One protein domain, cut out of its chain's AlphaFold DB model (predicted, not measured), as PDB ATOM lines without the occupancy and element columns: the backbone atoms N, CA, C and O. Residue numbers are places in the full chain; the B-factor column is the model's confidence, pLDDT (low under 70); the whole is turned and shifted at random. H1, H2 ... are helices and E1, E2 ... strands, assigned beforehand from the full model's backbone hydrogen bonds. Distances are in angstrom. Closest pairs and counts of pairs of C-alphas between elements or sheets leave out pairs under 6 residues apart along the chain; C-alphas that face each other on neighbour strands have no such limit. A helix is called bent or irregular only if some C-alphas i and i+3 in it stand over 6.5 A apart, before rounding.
ATOM      1  N   GLU A  13      41.168  -8.185  -8.581       88.25
ATOM      2  CA  GLU A  13      41.780  -9.019  -7.548       88.25
ATOM      3  C   GLU A  13      41.996 -10.448  -8.049       88.25
ATOM      4  O   GLU A  13      41.157 -11.006  -8.757       88.25
ATOM      5  N   VAL A  14      43.067 -11.090  -7.594       81.50
ATOM      6  CA  VAL A  14      43.257 -12.537  -7.726       81.50
ATOM      7  C   VAL A  14      42.530 -13.248  -6.584       81.50
ATOM      8  O   VAL A  14      42.995 -13.269  -5.443       81.50
ATOM      9  N   GLY A  15      41.357 -13.806  -6.880       74.12
ATOM     10  CA  GLY A  15      40.583 -14.625  -5.950       74.12
ATOM     11  C   GLY A  15      40.880 -16.121  -6.084       74.12
ATOM     12  O   GLY A  15      41.369 -16.585  -7.109       74.12
ATOM     13  N   SER A  16      40.479 -16.890  -5.069       74.69
ATOM     14  CA  SER A  16      40.533 -18.365  -5.038       74.69
ATOM     15  C   SER A  16      39.773 -19.036  -6.193       74.69
ATOM     16  O   SER A  16      40.074 -20.163  -6.573       74.69
ATOM     17  N   HIS A  17      38.800 -18.331  -6.773       78.00
ATOM     18  CA  HIS A  17      37.979 -18.783  -7.899       78.00
ATOM     19  C   HIS A  17      38.291 -18.037  -9.211       78.00
ATOM     20  O   HIS A  17      37.503 -18.102 -10.155       78.00
ATOM     21  N   GLY A  18      39.419 -17.320  -9.278       79.56
ATOM     22  CA  GLY A  18      39.842 -16.541 -10.443       79.56
ATOM     23  C   GLY A  18      39.752 -15.018 -10.250       79.56
ATOM     24  O   GLY A  18      39.638 -14.543  -9.118       79.56
ATOM     25  N   PRO A  19      39.841 -14.233 -11.341       85.06
ATOM     26  CA  PRO A  19      39.850 -12.772 -11.294       85.06
ATOM     27  C   PRO A  19      38.531 -12.198 -10.761       85.06
ATOM     28  O   PRO A  19      37.448 -12.589 -11.202       85.06
ATOM     29  N   VAL A  20      38.607 -11.228  -9.846       86.75
ATOM     30  CA  VAL A  20      37.437 -10.606  -9.221       86.75
ATOM     31  C   VAL A  20      37.497  -9.086  -9.278       86.75
ATOM     32  O   VAL A  20      38.364  -8.452  -8.691       86.75
ATOM     33  N   TYR A  21      36.485  -8.480  -9.892       91.25
ATOM     34  CA  TYR A  21      36.228  -7.045  -9.772       91.25
ATOM     35  C   TYR A  21      35.314  -6.792  -8.570       91.25
ATOM     36  O   TYR A  21      34.122  -7.125  -8.607       91.25
ATOM     37  N   ARG A  22      35.848  -6.215  -7.482       88.88
ATOM     38  CA  ARG A  22      35.113  -6.080  -6.206       88.88
ATOM     39  C   ARG A  22      33.818  -5.304  -6.313       88.88
ATOM     40  O   ARG A  22      32.853  -5.672  -5.644       88.88
ATOM     41  N   VAL A  23      33.790  -4.254  -7.128       91.25
ATOM     42  CA  VAL A  23      32.591  -3.435  -7.347       91.25
ATOM     43  C   VAL A  23      31.451  -4.307  -7.879       91.25
ATOM     44  O   VAL A  23      30.348  -4.297  -7.330       91.25
ATOM     45  N   ILE A  24      31.742  -5.141  -8.881       90.38
ATOM     46  CA  ILE A  24      30.776  -6.063  -9.484       90.38
ATOM     47  C   ILE A  24      30.398  -7.173  -8.501       90.38
ATOM     48  O   ILE A  24      29.214  -7.392  -8.252       90.38
ATOM     49  N   PHE A  25      31.378  -7.834  -7.880       89.19
ATOM     50  CA  PHE A  25      31.092  -8.900  -6.919       89.19
ATOM     51  C   PHE A  25      30.218  -8.397  -5.771       89.19
ATOM     52  O   PHE A  25      29.216  -9.021  -5.439       89.19
ATOM     53  N   ASN A  26      30.561  -7.264  -5.152       90.00
ATOM     54  CA  ASN A  26      29.813  -6.746  -4.008       90.00
ATOM     55  C   ASN A  26      28.377  -6.367  -4.370       90.00
ATOM     56  O   ASN A  26      27.497  -6.525  -3.527       90.00
ATOM     57  N   LYS A  27      28.144  -5.925  -5.610       90.00
ATOM     58  CA  LYS A  27      26.805  -5.639  -6.126       90.00
ATOM     59  C   LYS A  27      25.940  -6.896  -6.239       90.00
ATOM     60  O   LYS A  27      24.751  -6.825  -5.948       90.00
ATOM     61  N   TYR A  28      26.519  -8.031  -6.638       90.12
ATOM     62  CA  TYR A  28      25.748  -9.233  -6.980       90.12
ATOM     63  C   TYR A  28      25.867 -10.395  -5.979       90.12
ATOM     64  O   TYR A  28      25.039 -11.300  -6.013       90.12
ATOM     65  N   LYS A  29      26.818 -10.372  -5.034       88.00
ATOM     66  CA  LYS A  29      27.059 -11.476  -4.078       88.00
ATOM     67  C   LYS A  29      25.842 -11.877  -3.242       88.00
ATOM     68  O   LYS A  29      25.752 -13.020  -2.814       88.00
ATOM     69  N   GLY A  30      24.930 -10.935  -2.991       90.31
ATOM     70  CA  GLY A  30      23.720 -11.175  -2.203       90.31
ATOM     71  C   GLY A  30      22.710 -12.088  -2.895       90.31
ATOM     72  O   GLY A  30      21.944 -12.742  -2.200       90.31
ATOM     73  N   TYR A  31      22.744 -12.172  -4.230       89.88
ATOM     74  CA  TYR A  31      21.829 -13.017  -5.001       89.88
ATOM     75  C   TYR A  31      22.174 -14.503  -4.895       89.88
ATOM     76  O   TYR A  31      21.289 -15.331  -5.018       89.88
ATOM     77  N   GLN A  32      23.434 -14.867  -4.636       87.31
ATOM     78  CA  GLN A  32      23.867 -16.269  -4.585       87.31
ATOM     79  C   GLN A  32      23.429 -17.057  -5.840       87.31
ATOM     80  O   GLN A  32      23.996 -16.856  -6.912       87.31
ATOM     81  N   TYR A  33      22.435 -17.940  -5.699       85.06
ATOM     82  CA  TYR A  33      21.851 -18.756  -6.768       85.06
ATOM     83  C   TYR A  33      20.489 -18.234  -7.254       85.06
ATOM     84  O   TYR A  33      19.895 -18.830  -8.152       85.06
ATOM     85  N   SER A  65      27.557 -25.710 -16.389       91.44
ATOM     86  CA  SER A  65      27.325 -25.312 -14.998       91.44
ATOM     87  C   SER A  65      28.311 -24.221 -14.569       91.44
ATOM     88  O   SER A  65      29.426 -24.156 -15.093       91.44
ATOM     89  N   GLY A  66      27.964 -23.437 -13.543       87.44
ATOM     90  CA  GLY A  66      28.886 -22.448 -12.968       87.44
ATOM     91  C   GLY A  66      30.237 -23.054 -12.564       87.44
ATOM     92  O   GLY A  66      31.277 -22.460 -12.823       87.44
ATOM     93  N   LYS A  67      30.247 -24.292 -12.048       87.06
ATOM     94  CA  LYS A  67      31.486 -25.016 -11.712       87.06
ATOM     95  C   LYS A  67      32.304 -25.432 -12.930       87.06
ATOM     96  O   LYS A  67      33.529 -25.458 -12.860       87.06
ATOM     97  N   SER A  68      31.654 -25.757 -14.042       90.88
ATOM     98  CA  SER A  68      32.351 -26.017 -15.303       90.88
ATOM     99  C   SER A  68      32.982 -24.731 -15.844       90.88
ATOM    100  O   SER A  68      34.145 -24.756 -16.223       90.88
ATOM    101  N   LEU A  69      32.253 -23.610 -15.819       90.38
ATOM    102  CA  LEU A  69      32.754 -22.305 -16.269       90.38
ATOM    103  C   LEU A  69      33.914 -21.787 -15.403       90.38
ATOM    104  O   LEU A  69      34.883 -21.249 -15.935       90.38
ATOM    105  N   GLU A  70      33.852 -22.003 -14.088       86.94
ATOM    106  CA  GLU A  70      34.952 -21.711 -13.159       86.94
ATOM    107  C   GLU A  70      36.224 -22.472 -13.566       86.94
ATOM    108  O   GLU A  70      37.278 -21.871 -13.758       86.94
ATOM    109  N   LYS A  71      36.117 -23.786 -13.810       86.31
ATOM    110  CA  LYS A  71      37.250 -24.606 -14.268       86.31
ATOM    111  C   LYS A  71      37.788 -24.175 -15.631       86.31
ATOM    112  O   LYS A  71      39.001 -24.167 -15.809       86.31
ATOM    113  N   MET A  72      36.912 -23.813 -16.573       87.62
ATOM    114  CA  MET A  72      37.325 -23.288 -17.884       87.62
ATOM    115  C   MET A  72      38.154 -22.014 -17.718       87.62
ATOM    116  O   MET A  72      39.225 -21.902 -18.301       87.62
ATOM    117  N   THR A  73      37.688 -21.100 -16.865       83.31
ATOM    118  CA  THR A  73      38.383 -19.841 -16.568       83.31
ATOM    119  C   THR A  73      39.756 -20.106 -15.955       83.31
ATOM    120  O   THR A  73      40.747 -19.552 -16.416       83.31
ATOM    121  N   LEU A  74      39.839 -20.995 -14.960       79.25
ATOM    122  CA  LEU A  74      41.103 -21.352 -14.310       79.25
ATOM    123  C   LEU A  74      42.080 -22.069 -15.256       79.25
ATOM    124  O   LEU A  74      43.284 -21.859 -15.149       79.25
ATOM    125  N   PHE A  75      41.584 -22.889 -16.189       77.44
ATOM    126  CA  PHE A  75      42.422 -23.598 -17.162       77.44
ATOM    127  C   PHE A  75      43.177 -22.648 -18.101       77.44
ATOM    128  O   PHE A  75      44.306 -22.949 -18.490       77.44
ATOM    129  N   ASP A  76      42.560 -21.523 -18.467       71.00
ATOM    130  CA  ASP A  76      43.129 -20.553 -19.405       71.00
ATOM    131  C   ASP A  76      43.970 -19.452 -18.722       71.00
ATOM    132  O   ASP A  76      44.613 -18.651 -19.410       71.00
ATOM    133  N   LEU A  77      44.005 -19.398 -17.385       68.50
ATOM    134  CA  LEU A  77      44.812 -18.416 -16.660       68.50
ATOM    135  C   LEU A  77      46.302 -18.800 -16.656       68.50
ATOM    136  O   LEU A  77      46.655 -19.961 -16.429       68.50
ATOM    137  N   PRO A  78      47.217 -17.833 -16.852       61.88
ATOM    138  CA  PRO A  78      48.630 -18.052 -16.580       61.88
ATOM    139  C   PRO A  78      48.822 -18.406 -15.094       61.88
ATOM    140  O   PRO A  78      48.349 -17.716 -14.192       61.88
ATOM    141  N   TRP A  79      49.527 -19.510 -14.855       54.75
ATOM    142  CA  TRP A  79      49.600 -20.288 -13.611       54.75
ATOM    143  C   TRP A  79      50.069 -19.523 -12.358       54.75
ATOM    144  O   TRP A  79      49.886 -20.017 -11.252       54.75
ATOM    145  N   ALA A  80      50.592 -18.301 -12.500       50.50
ATOM    146  CA  ALA A  80      50.978 -17.445 -11.372       50.50
ATOM    147  C   ALA A  80      49.794 -17.068 -10.452       50.50
ATOM    148  O   ALA A  80      49.995 -16.690  -9.302       50.50
ATOM    149  N   VAL A  81      48.563 -17.191 -10.954       51.50
ATOM    150  CA  VAL A  81      47.316 -16.802 -10.279       51.50
ATOM    151  C   VAL A  81      46.624 -18.007  -9.622       51.50
ATOM    152  O   VAL A  81      45.911 -17.844  -8.639       51.50
ATOM    153  N   ALA A  82      46.831 -19.218 -10.158       49.84
ATOM    154  CA  ALA A  82      46.101 -20.430  -9.770       49.84
ATOM    155  C   ALA A  82      46.702 -21.164  -8.555       49.84
ATOM    156  O   ALA A  82      45.960 -21.811  -7.824       49.84
ATOM    157  N   ASP A  83      48.013 -21.031  -8.316       49.56
ATOM    158  CA  ASP A  83      48.707 -21.621  -7.149       49.56
ATOM    159  C   ASP A  83      48.562 -20.780  -5.868       49.56
ATOM    160  O   ASP A  83      49.016 -21.156  -4.786       49.56
ATOM    161  N   LEU A  84      47.915 -19.623  -5.975       51.66
ATOM    162  CA  LEU A  84      47.556 -18.797  -4.842       51.66
ATOM    163  C   LEU A  84      46.281 -19.374  -4.212       51.66
ATOM    164  O   LEU A  84      45.178 -18.885  -4.456       51.66
ATOM    165  N   GLU A  85      46.438 -20.400  -3.365       49.44
ATOM    166  CA  GLU A  85      45.447 -20.798  -2.348       49.44
ATOM    167  C   GLU A  85      45.266 -19.648  -1.340       49.44
ATOM    168  O   GLU A  85      45.624 -19.715  -0.165       49.44
ATOM    169  N   LEU A  86      44.762 -18.511  -1.816       54.25
ATOM    170  CA  LEU A  86      44.489 -17.358  -0.986       54.25
ATOM    171  C   LEU A  86      43.235 -17.678  -0.200       54.25
ATOM    172  O   LEU A  86      42.125 -17.540  -0.716       54.25
ATOM    173  N   GLU A  87      43.424 -18.057   1.060       51.88
ATOM    174  CA  GLU A  87      42.352 -18.118   2.044       51.88
ATOM    175  C   GLU A  87      41.486 -16.852   1.950       51.88
ATOM    176  O   GLU A  87      41.981 -15.721   1.850       51.88
ATOM    177  N   ASP A  88      40.165 -17.024   1.963       53.19
ATOM    178  CA  ASP A  88      39.194 -15.923   1.879       53.19
ATOM    179  C   ASP A  88      39.208 -14.981   3.092       53.19
ATOM    180  O   ASP A  88      38.527 -13.959   3.083       53.19
ATOM    181  N   ASN A  89      40.036 -15.281   4.097       53.78
ATOM    182  CA  ASN A  89      40.147 -14.536   5.348       53.78
ATOM    183  C   ASN A  89      41.264 -13.476   5.389       53.78
ATOM    184  O   ASN A  89      41.325 -12.730   6.367       53.78
ATOM    185  N   ASN A  90      42.133 -13.364   4.375       50.69
ATOM    186  CA  ASN A  90      43.189 -12.341   4.375       50.69
ATOM    187  C   ASN A  90      42.698 -10.991   3.827       50.69
ATOM    188  O   ASN A  90      42.082 -10.905   2.767       50.69
ATOM    189  N   SER A  91      43.001  -9.921   4.564       56.59
ATOM    190  CA  SER A  91      42.441  -8.567   4.435       56.59
ATOM    191  C   SER A  91      42.939  -7.730   3.245       56.59
ATOM    192  O   SER A  91      42.685  -6.530   3.197       56.59
ATOM    193  N   SER A  92      43.582  -8.334   2.249       63.75
ATOM    194  CA  SER A  92      43.791  -7.735   0.926       63.75
ATOM    195  C   SER A  92      44.212  -8.838  -0.044       63.75
ATOM    196  O   SER A  92      45.214  -9.515   0.191       63.75
ATOM    197  N   LYS A  93      43.422  -9.075  -1.097       73.81
ATOM    198  CA  LYS A  93      43.810  -9.986  -2.181       73.81
ATOM    199  C   LYS A  93      44.789  -9.247  -3.115       73.81
ATOM    200  O   LYS A  93      44.643  -8.034  -3.275       73.81
ATOM    201  N   PRO A  94      45.771  -9.930  -3.732       82.81
ATOM    202  CA  PRO A  94      46.668  -9.307  -4.700       82.81
ATOM    203  C   PRO A  94      45.887  -8.712  -5.874       82.81
ATOM    204  O   PRO A  94      44.922  -9.318  -6.344       82.81
ATOM    205  N   ILE A  95      46.325  -7.552  -6.356       88.25
ATOM    206  CA  ILE A  95      45.786  -6.926  -7.565       88.25
ATOM    207  C   ILE A  95      46.554  -7.480  -8.767       88.25
ATOM    208  O   ILE A  95      47.782  -7.459  -8.773       88.25
ATOM    209  N   MET A  96      45.825  -7.973  -9.767       86.94
ATOM    210  CA  MET A  96      46.355  -8.349 -11.073       86.94
ATOM    211  C   MET A  96      46.589  -7.085 -11.897       86.94
ATOM    212  O   MET A  96      45.664  -6.291 -12.110       86.94
ATOM    213  N   GLU A  97      47.814  -6.900 -12.382       89.75
ATOM    214  CA  GLU A  97      48.140  -5.724 -13.182       89.75
ATOM    215  C   GLU A  97      47.420  -5.773 -14.537       89.75
ATOM    216  O   GLU A  97      47.253  -6.828 -15.155       89.75
ATOM    217  N   LYS A  98      47.026  -4.607 -15.063       89.75
ATOM    218  CA  LYS A  98      46.336  -4.509 -16.362       89.75
ATOM    219  C   LYS A  98      47.136  -5.151 -17.511       89.75
ATOM    220  O   LYS A  98      46.547  -5.783 -18.384       89.75
ATOM    221  N   GLY A  99      48.468  -5.074 -17.467       89.75
ATOM    222  CA  GLY A  99      49.339  -5.738 -18.441       89.75
ATOM    223  C   GLY A  99      49.299  -7.272 -18.374       89.75
ATOM    224  O   GLY A  99      49.436  -7.937 -19.401       89.75
ATOM    225  N   GLU A 100      49.058  -7.856 -17.197       86.75
ATOM    226  CA  GLU A 100      48.875  -9.307 -17.048       86.75
ATOM    227  C   GLU A 100      47.537  -9.756 -17.642       86.75
ATOM    228  O   GLU A 100      47.473 -10.778 -18.331       86.75
ATOM    229  N   ILE A 101      46.490  -8.947 -17.443       87.25
ATOM    230  CA  ILE A 101      45.179  -9.133 -18.075       87.25
ATOM    231  C   ILE A 101      45.337  -9.112 -19.602       87.25
ATOM    232  O   ILE A 101      44.874 -10.033 -20.283       87.25
ATOM    233  N   ASP A 102      46.049  -8.123 -20.146       88.94
ATOM    234  CA  ASP A 102      46.313  -8.024 -21.586       88.94
ATOM    235  C   ASP A 102      47.059  -9.235 -22.129       88.94
ATOM    236  O   ASP A 102      46.703  -9.769 -23.185       88.94
ATOM    237  N   ASN A 103      48.092  -9.684 -21.416       87.81
ATOM    238  CA  ASN A 103      48.881 -10.836 -21.820       87.81
ATOM    239  C   ASN A 103      48.041 -12.122 -21.812       87.81
ATOM    240  O   ASN A 103      48.120 -12.912 -22.757       87.81
ATOM    241  N   CYS A 104      47.194 -12.312 -20.796       85.50
ATOM    242  CA  CYS A 104      46.266 -13.438 -20.713       85.50
ATOM    243  C   CYS A 104      45.317 -13.457 -21.920       85.50
ATOM    244  O   CYS A 104      45.282 -14.429 -22.681       85.50
ATOM    245  N   PHE A 105      44.614 -12.350 -22.170       87.75
ATOM    246  CA  PHE A 105      43.671 -12.245 -23.282       87.75
ATOM    247  C   PHE A 105      44.343 -12.345 -24.657       87.75
ATOM    248  O   PHE A 105      43.801 -12.984 -25.563       87.75
ATOM    249  N   SER A 106      45.543 -11.784 -24.816       89.06
ATOM    250  CA  SER A 106      46.326 -11.888 -26.053       89.06
ATOM    251  C   SER A 106      46.789 -13.320 -26.318       89.06
ATOM    252  O   SER A 106      46.672 -13.804 -27.447       89.06
ATOM    253  N   THR A 107      47.246 -14.022 -25.280       87.62
ATOM    254  CA  THR A 107      47.655 -15.431 -25.367       87.62
ATOM    255  C   THR A 107      46.466 -16.316 -25.734       87.62
ATOM    256  O   THR A 107      46.562 -17.101 -26.677       87.62
ATOM    257  N   MET A 108      45.313 -16.141 -25.077       87.56
ATOM    258  CA  MET A 108      44.082 -16.869 -25.416       87.56
ATOM    259  C   MET A 108      43.639 -16.606 -26.856       87.56
ATOM    260  O   MET A 108      43.317 -17.540 -27.597       87.56
ATOM    261  N   LYS A 109      43.661 -15.337 -27.285       90.25
ATOM    262  CA  LYS A 109      43.306 -14.954 -28.655       90.25
ATOM    263  C   LYS A 109      44.152 -15.700 -29.681       90.25
ATOM    264  O   LYS A 109      43.603 -16.186 -30.666       90.25
ATOM    265  N   GLN A 110      45.462 -15.790 -29.456       90.12
ATOM    266  CA  GLN A 110      46.384 -16.490 -30.350       90.12
ATOM    267  C   GLN A 110      46.198 -18.012 -30.287       90.12
ATOM    268  O   GLN A 110      46.046 -18.646 -31.328       90.12
ATOM    269  N   ALA A 111      46.140 -18.593 -29.085       87.69
ATOM    270  CA  ALA A 111      46.038 -20.038 -28.881       87.69
ATOM    271  C   ALA A 111      44.756 -20.642 -29.484       87.69
ATOM    272  O   ALA A 111      44.774 -21.743 -30.041       87.69
ATOM    273  N   TYR A 112      43.645 -19.907 -29.411       89.69
ATOM    274  CA  TYR A 112      42.344 -20.354 -29.916       89.69
ATOM    275  C   TYR A 112      41.922 -19.684 -31.226       89.69
ATOM    276  O   TYR A 112      40.851 -20.005 -31.739       89.69
ATOM    277  N   ASN A 113      42.761 -18.811 -31.795       91.88
ATOM    278  CA  ASN A 113      42.482 -18.054 -33.017       91.88
ATOM    279  C   ASN A 113      41.125 -17.320 -32.963       91.88
ATOM    280  O   ASN A 113      40.275 -17.492 -33.832       91.88
ATOM    281  N   LEU A 114      40.915 -16.518 -31.913       92.06
ATOM    282  CA  LEU A 114      39.656 -15.808 -31.653       92.06
ATOM    283  C   LEU A 114      39.551 -14.523 -32.490       92.06
ATOM    284  O   LEU A 114      39.871 -13.424 -32.020       92.06
ATOM    285  N   VAL A 115      39.099 -14.648 -33.736       92.00
ATOM    286  CA  VAL A 115      38.994 -13.532 -34.690       92.00
ATOM    287  C   VAL A 115      37.546 -13.052 -34.818       92.00
ATOM    288  O   VAL A 115      37.282 -11.850 -34.759       92.00
ATOM    289  N   ALA A 116      36.601 -13.982 -34.911       93.50
ATOM    290  CA  ALA A 116      35.174 -13.754 -35.082       93.50
ATOM    291  C   ALA A 116      34.363 -14.222 -33.863       93.50
ATOM    292  O   ALA A 116      34.823 -15.002 -33.033       93.50
ATOM    293  N   ILE A 117      33.116 -13.750 -33.756       93.69
ATOM    294  CA  ILE A 117      32.181 -14.170 -32.694       93.69
ATOM    295  C   ILE A 117      31.944 -15.690 -32.745       93.69
ATOM    296  O   ILE A 117      31.923 -16.352 -31.711       93.69
ATOM    297  N   SER A 118      31.862 -16.262 -33.948       92.38
ATOM    298  CA  SER A 118      31.674 -17.703 -34.162       92.38
ATOM    299  C   SER A 118      32.771 -18.581 -33.551       92.38
ATOM    300  O   SER A 118      32.526 -19.759 -33.280       92.38
ATOM    301  N   ASP A 119      33.963 -18.030 -33.310       94.56
ATOM    302  CA  ASP A 119      35.112 -18.789 -32.803       94.56
ATOM    303  C   ASP A 119      34.938 -19.191 -31.331       94.56
ATOM    304  O   ASP A 119      35.536 -20.174 -30.888       94.56
ATOM    305  N   ILE A 120      34.038 -18.521 -30.595       93.62
ATOM    306  CA  ILE A 120      33.675 -18.857 -29.204       93.62
ATOM    307  C   ILE A 120      33.230 -20.323 -29.092       93.62
ATOM    308  O   ILE A 120      33.526 -20.989 -28.099       93.62
ATOM    309  N   LYS A 121      32.582 -20.867 -30.132       94.25
ATOM    310  CA  LYS A 121      32.147 -22.271 -30.158       94.25
ATOM    311  C   LYS A 121      33.326 -23.233 -30.168       94.25
ATOM    312  O   LYS A 121      33.315 -24.245 -29.477       94.25
ATOM    313  N   GLN A 122      34.330 -22.950 -30.992       92.94
ATOM    314  CA  GLN A 122      35.503 -23.815 -31.096       92.94
ATOM    315  C   GLN A 122      36.378 -23.697 -29.853       92.94
ATOM    316  O   GLN A 122      36.906 -24.703 -29.382       92.94
ATOM    317  N   TYR A 123      36.470 -22.494 -29.288       92.88
ATOM    318  CA  TYR A 123      37.075 -22.266 -27.982       92.88
ATOM    319  C   TYR A 123      36.431 -23.130 -26.892       92.88
ATOM    320  O   TYR A 123      37.134 -23.922 -26.264       92.88
ATOM    321  N   SER A 124      35.105 -23.062 -26.720       92.81
ATOM    322  CA  SER A 124      34.430 -23.785 -25.635       92.81
ATOM    323  C   SER A 124      34.608 -25.300 -25.738       92.81
ATOM    324  O   SER A 124      34.882 -25.962 -24.736       92.81
ATOM    325  N   ILE A 125      34.538 -25.847 -26.958       91.94
ATOM    326  CA  ILE A 125      34.785 -27.268 -27.224       91.94
ATOM    327  C   ILE A 125      36.215 -27.639 -26.830       91.94
ATOM    328  O   ILE A 125      36.406 -28.603 -26.093       91.94
ATOM    329  N   ARG A 126      37.218 -26.873 -27.278       91.06
ATOM    330  CA  ARG A 126      38.634 -27.172 -27.010       91.06
ATOM    331  C   ARG A 126      38.962 -27.136 -25.522       91.06
ATOM    332  O   ARG A 126      39.563 -28.086 -25.028       91.06
ATOM    333  N   VAL A 127      38.551 -26.086 -24.810       89.81
ATOM    334  CA  VAL A 127      38.800 -25.970 -23.363       89.81
ATOM    335  C   VAL A 127      38.117 -27.117 -22.620       89.81
ATOM    336  O   VAL A 127      38.757 -27.810 -21.831       89.81
ATOM    337  N   CYS A 128      36.845 -27.392 -22.931       88.62
ATOM    338  CA  CYS A 128      36.099 -28.496 -22.326       88.62
ATOM    339  C   CYS A 128      36.770 -29.859 -22.558       88.62
ATOM    340  O   CYS A 128      36.967 -30.627 -21.615       88.62
ATOM    341  N   SER A 129      37.184 -30.149 -23.793       87.31
ATOM    342  CA  SER A 129      37.895 -31.387 -24.122       87.31
ATOM    343  C   SER A 129      39.238 -31.500 -23.397       87.31
ATOM    344  O   SER A 129      39.559 -32.564 -22.870       87.31
ATOM    345  N   ASN A 130      40.011 -30.415 -23.318       84.12
ATOM    346  CA  ASN A 130      41.322 -30.421 -22.668       84.12
ATOM    347  C   ASN A 130      41.230 -30.640 -21.155       84.12
ATOM    348  O   ASN A 130      42.066 -31.347 -20.593       84.12
ATOM    349  N   MET A 131      40.204 -30.090 -20.501       81.44
ATOM    350  CA  MET A 131      39.946 -30.356 -19.083       81.44
ATOM    351  C   MET A 131      39.641 -31.836 -18.827       81.44
ATOM    352  O   MET A 131      40.146 -32.392 -17.858       81.44
ATOM    353  N   ASN A 132      38.871 -32.494 -19.703       72.25
ATOM    354  CA  ASN A 132      38.532 -33.915 -19.550       72.25
ATOM    355  C   ASN A 132      39.738 -34.845 -19.768       72.25
ATOM    356  O   ASN A 132      39.814 -35.901 -19.149       72.25
ATOM    357  N   ASN A 133      40.699 -34.446 -20.607       65.94
ATOM    358  CA  ASN A 133      41.895 -35.242 -20.900       65.94
ATOM    359  C   ASN A 133      42.995 -35.152 -19.824       65.94
ATOM    360  O   ASN A 133      43.910 -35.965 -19.845       65.94
ATOM    361  N   LYS A 134      42.927 -34.189 -18.891       55.06
ATOM    362  CA  LYS A 134      43.850 -34.075 -17.739       55.06
ATOM    363  C   LYS A 134      43.387 -34.848 -16.490       55.06
ATOM    364  O   LYS A 134      44.047 -34.775 -15.461       55.06
ATOM    365  N   VAL A 135      42.250 -35.550 -16.555       48.69
ATOM    366  CA  VAL A 135      41.666 -36.323 -15.433       48.69
ATOM    367  C   VAL A 135      42.073 -37.817 -15.480       48.69
ATOM    368  O   VAL A 135      41.520 -38.635 -14.751       48.69
TER     369      VAL A 135
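AT A GLANCE: This is residues 13 to 33 and 65 to 135 of the 136 residues of the protein "DUF4065 domain-containing protein" of Bacillus cereus (UniProt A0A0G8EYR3). A small hairpin of two strands, E1 and E2, and helix H4 lie to either side of H2, with H3 meeting H4 at a corner, in an open arrangement with few contacts. Residues 23 to 33, mostly H1, stick out from the hairpin, and the long link of residues 77 to 97 loops past the hairpin between H2 and H3. The 92 printed residues hold two antiparallel strands, then four helices, in the order E1, E2, H1, H2, H3, H4: mostly helix. The whole is only just compact, close to loose, with a radius of gyration of the C-alphas of 14.6 A and spans of 38 by 32 by 28 A.

HOW THE PARTS SIT: Look first at the hairpin of E1, residues 13 to 15, and E2, residues 18 to 21, where N 13 and O 20 are 2.8 A apart, within hydrogen-bond range. Next find H2, residues 66 to 76: its closest C-alpha to E2 is that of Leu 74, 6.3 A from that of Gly 18. H2 touches H4, residues 119 to 133, about perpendicular at 89 degrees; the closest C-alphas are those of Met 72 and Val 127, 6.3 A apart. H3, residues 98 to 112, only just touches H4, with 3 pairs of C-alphas within 8 A, the closest those of Tyr 112 and Tyr 123 at 5.9 A. H1, residues 22 to 31, is apart from H2, H3 and H4. In H2, H3 and H4 every O i to N i+4 pair is within hydrogen-bond range; in H1, 4 of 6 are.

IN THESE COORDINATES: Find C-alpha 13 at (41.780, -9.019, -7.548), where E1 begins; it runs 6.0 A, and E2 10.2 A. H1 runs 15.0 A and is irregular: C-alphas 27 and 30 are 7.5 A apart. H2 runs 15.7 A and H3 21.2 A. H4 runs 21.4 A, to C-alpha 133 at (41.895, -35.242, -20.900).

THE WHOLE: The C-alphas farthest apart are those of Ser 91 and Ser 118, at 41.1 A. Residues 34 to 64 are not printed, and C-alphas 33 and 65 are 11.9 A apart across this cut. The link from H2 to H3 is long; pLDDT is under 70 in residues 77 to 92 and 133 to 135.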